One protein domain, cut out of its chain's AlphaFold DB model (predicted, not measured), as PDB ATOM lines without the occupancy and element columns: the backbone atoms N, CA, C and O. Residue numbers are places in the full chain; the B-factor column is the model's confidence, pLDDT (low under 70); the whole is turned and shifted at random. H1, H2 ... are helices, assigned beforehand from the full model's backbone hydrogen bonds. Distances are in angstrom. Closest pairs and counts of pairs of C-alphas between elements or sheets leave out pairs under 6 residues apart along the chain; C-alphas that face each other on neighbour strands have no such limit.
ATOM      1  N   LYS A 132     152.891 123.293 180.618       70.62
ATOM      2  CA  LYS A 132     153.308 124.294 179.623       70.62
ATOM      3  C   LYS A 132     152.986 123.791 178.213       70.62
ATOM      4  O   LYS A 132     153.304 122.662 177.865       70.62
ATOM      5  N   GLY A 133     152.358 124.642 177.403       70.88
ATOM      6  CA  GLY A 133     151.989 124.306 176.025       70.88
ATOM      7  C   GLY A 133     150.697 123.497 175.870       70.88
ATOM      8  O   GLY A 133     150.205 123.404 174.751       70.88
ATOM      9  N   ALA A 134     150.066 123.008 176.948       73.69
ATOM     10  CA  ALA A 134     148.768 122.321 176.855       73.69
ATOM     11  C   ALA A 134     147.662 123.204 176.241       73.69
ATOM     12  O   ALA A 134     146.719 122.699 175.639       73.69
ATOM     13  N   GLY A 135     147.811 124.532 176.319       73.50
ATOM     14  CA  GLY A 135     146.920 125.492 175.662       73.50
ATOM     15  C   GLY A 135     146.854 125.367 174.134       73.50
ATOM     16  O   GLY A 135     145.845 125.718 173.532       73.50
ATOM     17  N   LEU A 136     147.892 124.811 173.500       73.50
ATOM     18  CA  LEU A 136     147.951 124.583 172.049       73.50
ATOM     19  C   LEU A 136     147.028 123.454 171.579       73.50
ATOM     20  O   LEU A 136     146.860 123.247 170.387       73.50
ATOM     21  N   PHE A 137     146.436 122.725 172.514       73.88
ATOM     22  CA  PHE A 137     145.676 121.507 172.279       73.88
ATOM     23  C   PHE A 137     144.216 121.646 172.742       73.88
ATOM     24  O   PHE A 137     143.484 120.662 172.832       73.88
ATOM     25  N   ILE A 138     143.785 122.869 173.070       71.00
ATOM     26  CA  ILE A 138     142.428 123.148 173.533       71.00
ATOM     27  C   ILE A 138     141.446 123.013 172.358       71.00
ATOM     28  O   ILE A 138     141.546 123.742 171.377       71.00
ATOM     29  N   ILE A 139     140.468 122.114 172.499       64.75
ATOM     30  CA  ILE A 139     139.417 121.854 171.496       64.75
ATOM     31  C   ILE A 139     138.371 122.987 171.472       64.75
ATOM     32  O   ILE A 139     137.844 123.313 170.416       64.75
ATOM     33  N   ASN A 140     138.125 123.636 172.618       65.38
ATOM     34  CA  ASN A 140     137.225 124.788 172.761       65.38
ATOM     35  C   ASN A 140     137.957 125.947 173.459       65.38
ATOM     36  O   ASN A 140     137.949 126.010 174.695       65.38
ATOM     37  N   PRO A 141     138.665 126.816 172.717       65.00
ATOM     38  CA  PRO A 141     139.417 127.907 173.317       65.00
ATOM     39  C   PRO A 141     138.464 128.867 174.032       65.00
ATOM     40  O   PRO A 141     137.498 129.361 173.454       65.00
ATOM     41  N   VAL A 142     138.732 129.132 175.313       62.22
ATOM     42  CA  VAL A 142     138.104 130.258 176.008       62.22
ATOM     43  C   VAL A 142     138.850 131.506 175.540       62.22
ATOM     44  O   VAL A 142     140.053 131.581 175.804       62.22
ATOM     45  N   PRO A 143     138.190 132.470 174.873       58.41
ATOM     46  CA  PRO A 143     138.873 133.621 174.300       58.41
ATOM     47  C   PRO A 143     139.606 134.395 175.397       58.41
ATOM     48  O   PRO A 143     138.993 134.957 176.311       58.41
ATOM     49  N   ARG A 144     140.940 134.412 175.326       61.53
ATOM     50  CA  ARG A 144     141.784 135.224 176.210       61.53
ATOM     51  C   ARG A 144     142.168 136.505 175.486       61.53
ATOM     52  O   ARG A 144     142.503 136.485 174.310       61.53
ATOM     53  N   LYS A 145     142.225 137.618 176.224       58.09
ATOM     54  CA  LYS A 145     142.676 138.930 175.714       58.09
ATOM     55  C   LYS A 145     144.114 138.937 175.151       58.09
ATOM     56  O   LYS A 145     144.537 139.950 174.611       58.09
ATOM     57  N   THR A 146     144.862 137.843 175.294       57.03
ATOM     58  CA  THR A 146     146.281 137.699 174.938       57.03
ATOM     59  C   THR A 146     146.557 136.453 174.084       57.03
ATOM     60  O   THR A 146     147.623 135.849 174.195       57.03
ATOM     61  N   GLU A 147     145.618 136.029 173.235       62.78
ATOM     62  CA  GLU A 147     145.946 135.040 172.198       62.78
ATOM     63  C   GLU A 147     146.835 135.686 171.126       62.78
ATOM     64  O   GLU A 147     146.455 136.653 170.465       62.78
ATOM     65  N   SER A 148     148.067 135.187 170.994       67.50
ATOM     66  CA  SER A 148     149.010 135.664 169.980       67.50
ATOM     67  C   SER A 148     148.763 134.956 168.647       67.50
ATOM     68  O   SER A 148     148.489 133.755 168.620       67.50
ATOM     69  N   LEU A 149     148.938 135.665 167.529       69.69
ATOM     70  CA  LEU A 149     148.845 135.092 166.176       69.69
ATOM     71  C   LEU A 149     149.740 133.850 165.994       69.69
ATOM     72  O   LEU A 149     149.344 132.893 165.329       69.69
ATOM     73  N   ALA A 150     150.910 133.829 166.640       77.56
ATOM     74  CA  ALA A 150     151.833 132.696 166.609       77.56
ATOM     75  C   ALA A 150     151.232 131.425 167.237       77.56
ATOM     76  O   ALA A 150     151.482 130.320 166.763       77.56
ATOM     77  N   SER A 151     150.405 131.565 168.277       72.06
ATOM     78  CA  SER A 151     149.744 130.435 168.942       72.06
ATOM     79  C   SER A 151     148.702 129.770 168.036       72.06
ATOM     80  O   SER A 151     148.646 128.542 167.986       72.06
ATOM     81  N   HIS A 152     147.942 130.558 167.267       75.81
ATOM     82  CA  HIS A 152     146.989 130.031 166.283       75.81
ATOM     83  C   HIS A 152     147.682 129.340 165.107       75.81
ATOM     84  O   HIS A 152     147.253 128.267 164.687       75.81
ATOM     85  N   GLN A 153     148.777 129.915 164.601       82.50
ATOM     86  CA  GLN A 153     149.571 129.283 163.542       82.50
ATOM     87  C   GLN A 153     150.133 127.933 163.997       82.50
ATOM     88  O   GLN A 153     150.070 126.953 163.256       82.50
ATOM     89  N   LEU A 154     150.627 127.858 165.235       79.56
ATOM     90  CA  LEU A 154     151.147 126.617 165.798       79.56
ATOM     91  C   LEU A 154     150.036 125.569 165.983       79.56
ATOM     92  O   LEU A 154     150.236 124.405 165.648       79.56
ATOM     93  N   GLN A 155     148.847 125.978 166.439       80.06
ATOM     94  CA  GLN A 155     147.655 125.121 166.497       80.06
ATOM     95  C   GLN A 155     147.288 124.552 165.123       80.06
ATOM     96  O   GLN A 155     147.115 123.343 164.987       80.06
ATOM     97  N   GLN A 156     147.234 125.395 164.088       82.31
ATOM     98  CA  GLN A 156     146.929 124.954 162.725       82.31
ATOM     99  C   GLN A 156     147.958 123.948 162.202       82.31
ATOM    100  O   GLN A 156     147.579 122.929 161.630       82.31
ATOM    101  N   GLN A 157     149.250 124.187 162.443       86.31
ATOM    102  CA  GLN A 157     150.313 123.256 162.057       86.31
ATOM    103  C   GLN A 157     150.191 121.906 162.775       86.31
ATOM    104  O   GLN A 157     150.384 120.858 162.157       86.31
ATOM    105  N   ILE A 158     149.842 121.917 164.065       82.56
ATOM    106  CA  ILE A 158     149.590 120.699 164.844       82.56
ATOM    107  C   ILE A 158     148.413 119.924 164.242       82.56
ATOM    108  O   ILE A 158     148.554 118.732 163.963       82.56
ATOM    109  N   THR A 159     147.284 120.590 163.984       84.81
ATOM    110  CA  THR A 159     146.099 119.964 163.380       84.81
ATOM    111  C   THR A 159     146.390 119.420 161.985       84.81
ATOM    112  O   THR A 159     145.961 118.317 161.663       84.81
ATOM    113  N   GLN A 160     147.155 120.142 161.166       87.94
ATOM    114  CA  GLN A 160     147.510 119.702 159.818       87.94
ATOM    115  C   GLN A 160     148.435 118.479 159.832       87.94
ATOM    116  O   GLN A 160     148.298 117.594 158.991       87.94
ATOM    117  N   LYS A 161     149.378 118.419 160.778       88.62
ATOM    118  CA  LYS A 161     150.362 117.335 160.856       88.62
ATOM    119  C   LYS A 161     149.810 116.064 161.501       88.62
ATOM    120  O   LYS A 161     150.173 114.973 161.075       88.62
ATOM    121  N   TYR A 162     148.986 116.199 162.538       82.88
ATOM    122  CA  TYR A 162     148.551 115.070 163.365       82.88
ATOM    123  C   TYR A 162     147.050 114.763 163.262       82.88
ATOM    124  O   TYR A 162     146.630 113.674 163.641       82.88
ATOM    125  N   GLY A 163     146.248 115.679 162.716       84.19
ATOM    126  CA  GLY A 163     144.789 115.582 162.672       84.19
ATOM    127  C   GLY A 163     144.115 116.218 163.892       84.19
ATOM    128  O   GLY A 163     144.709 116.345 164.963       84.19
ATOM    129  N   ALA A 164     142.852 116.626 163.732       81.50
ATOM    130  CA  ALA A 164     142.075 117.286 164.788       81.50
ATOM    131  C   ALA A 164     141.786 116.364 165.990       81.50
ATOM    132  O   ALA A 164     141.776 116.822 167.130       81.50
ATOM    133  N   ASP A 165     141.637 115.058 165.746       82.56
ATOM    134  CA  ASP A 165     141.295 114.065 166.773       82.56
ATOM    135  C   ASP A 165     142.510 113.391 167.422       82.56
ATOM    136  O   ASP A 165     142.354 112.518 168.282       82.56
ATOM    137  N   PHE A 166     143.727 113.790 167.036       83.38
ATOM    138  CA  PHE A 166     144.975 113.167 167.481       83.38
ATOM    139  C   PHE A 166     145.050 113.000 168.999       83.38
ATOM    140  O   PHE A 166     145.383 111.930 169.501       83.38
ATOM    141  N   LEU A 167     144.716 114.056 169.744       79.31
ATOM    142  CA  LEU A 167     144.773 114.040 171.204       79.31
ATOM    143  C   LEU A 167     143.761 113.081 171.805       79.31
ATOM    144  O   LEU A 167     144.106 112.329 172.707       79.31
ATOM    145  N   THR A 168     142.523 113.095 171.316       82.62
ATOM    146  CA  THR A 168     141.457 112.216 171.805       82.62
ATOM    147  C   THR A 168     141.840 110.754 171.591       82.62
ATOM    148  O   THR A 168     141.722 109.936 172.507       82.62
ATOM    149  N   GLN A 169     142.382 110.435 170.414       86.69
ATOM    150  CA  GLN A 169     142.893 109.103 170.098       86.69
ATOM    151  C   GLN A 169     144.081 108.734 170.991       86.69
ATOM    152  O   GLN A 169     144.080 107.667 171.604       86.69
ATOM    153  N   ARG A 170     145.055 109.639 171.149       86.19
ATOM    154  CA  ARG A 170     146.249 109.394 171.964       86.19
ATOM    155  C   ARG A 170     145.923 109.238 173.447       86.19
ATOM    156  O   ARG A 170     146.481 108.360 174.090       86.19
ATOM    157  N   ILE A 171     145.002 110.035 173.989       84.81
ATOM    158  CA  ILE A 171     144.515 109.912 175.371       84.81
ATOM    159  C   ILE A 171     143.836 108.558 175.571       84.81
ATOM    160  O   ILE A 171     144.066 107.900 176.583       84.81
ATOM    161  N   THR A 172     143.006 108.133 174.618       89.00
ATOM    162  CA  THR A 172     142.304 106.845 174.691       89.00
ATOM    163  C   THR A 172     143.293 105.683 174.658       89.00
ATOM    164  O   THR A 172     143.217 104.785 175.496       89.00
ATOM    165  N   GLN A 173     144.275 105.746 173.756       91.12
ATOM    166  CA  GLN A 173     145.365 104.780 173.675       91.12
ATOM    167  C   GLN A 173     146.173 104.725 174.979       91.12
ATOM    168  O   GLN A 173     146.336 103.651 175.548       91.12
ATOM    169  N   LEU A 174     146.627 105.871 175.494       87.25
ATOM    170  CA  LEU A 174     147.415 105.934 176.728       87.25
ATOM    171  C   LEU A 174     146.630 105.415 177.937       87.25
ATOM    172  O   LEU A 174     147.193 104.704 178.758       87.25
ATOM    173  N   LYS A 175     145.328 105.708 178.047       88.44
ATOM    174  CA  LYS A 175     144.479 105.129 179.103       88.44
ATOM    175  C   LYS A 175     144.424 103.605 179.009       88.44
ATOM    176  O   LYS A 175     144.485 102.937 180.035       88.44
ATOM    177  N   SER A 176     144.321 103.065 177.795       89.88
ATOM    178  CA  SER A 176     144.363 101.620 177.567       89.88
ATOM    179  C   SER A 176     145.712 101.023 177.974       89.88
ATOM    180  O   SER A 176     145.736 100.005 178.657       89.88
ATOM    181  N   GLU A 177     146.822 101.656 177.589       89.69
ATOM    182  CA  GLU A 177     148.180 101.225 177.946       89.69
ATOM    183  C   GLU A 177     148.392 101.255 179.466       89.69
ATOM    184  O   GLU A 177     148.826 100.263 180.037       89.69
ATOM    185  N   VAL A 178     148.009 102.347 180.140       86.19
ATOM    186  CA  VAL A 178     148.128 102.486 181.600       86.19
ATOM    187  C   VAL A 178     147.296 101.440 182.337       86.19
ATOM    188  O   VAL A 178     147.783 100.849 183.294       86.19
ATOM    189  N   ASN A 179     146.069 101.168 181.887       86.06
ATOM    190  CA  ASN A 179     145.227 100.134 182.492       86.06
ATOM    191  C   ASN A 179     145.779  98.715 182.288       86.06
ATOM    192  O   ASN A 179     145.439  97.818 183.056       86.06
ATOM    193  N   ALA A 180     146.599  98.506 181.255       88.88
ATOM    194  CA  ALA A 180     147.279  97.242 180.999       88.88
ATOM    195  C   ALA A 180     148.598  97.098 181.779       88.88
ATOM    196  O   ALA A 180     149.155  96.002 181.828       88.88
ATOM    197  N   LEU A 181     149.113  98.177 182.385       86.12
ATOM    198  CA  LEU A 181     150.300  98.105 183.229       86.12
ATOM    199  C   LEU A 181     149.947  97.463 184.570       86.12
ATOM    200  O   LEU A 181     149.086  97.936 185.311       86.12
TER     201      LEU A 181
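AT A GLANCE: This is residues 132 to 181 of the 192 residues of an uncharacterized protein of Candidatus Methanofishera endochildressiae (UniProt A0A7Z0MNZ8). Two helices, H2 and H3, meet near their ends as a wide-open V, with the short H1 packing on H2 inside it and a long loop running from H1 to the start of H2. Residues 169 to 181 stick out. The printed part has 50 residues with three named helices, H1, H2, H3 in chain order: all helix, loose, radius of gyration of the C-alphas 13.4 A, spans 42 by 21 by 17 A.

HOW THE PARTS SIT: Begin at H3, residues 166 to 180, which meets H2, residues 149 to 162, only through their link. H2 touches H1, residues 134 to 137, with residues 151 to 155 alone; the closest C-alphas, Leu 136 and Gln 155, are 5.6 A apart. H1 and H3 are close but not clearly touching: the closest C-alphas, Phe 137 and Leu 167, are 7.6 A apart. Every O i to N i+4 pair is within hydrogen-bond range in H2 and H3; H1 is too short for one.

IN THESE COORDINATES: Find C-alpha 166 at (144.975, 113.167, 167.481); H3 runs 21.0 A to C-alpha 180 at (147.279, 97.242, 180.999). H2 runs 20.2 A from C-alpha 149 at (148.845, 135.092, 166.176), and H1 5.6 A.

THE WHOLE: The C-alphas of Lys 145 and Ala 180, the two farthest apart, are 42.3 A apart. The printed part has no cut; link H1 to H2 is long, H2 to H3 tight. In the model, pLDDT is under 70 at residues 139 to 149.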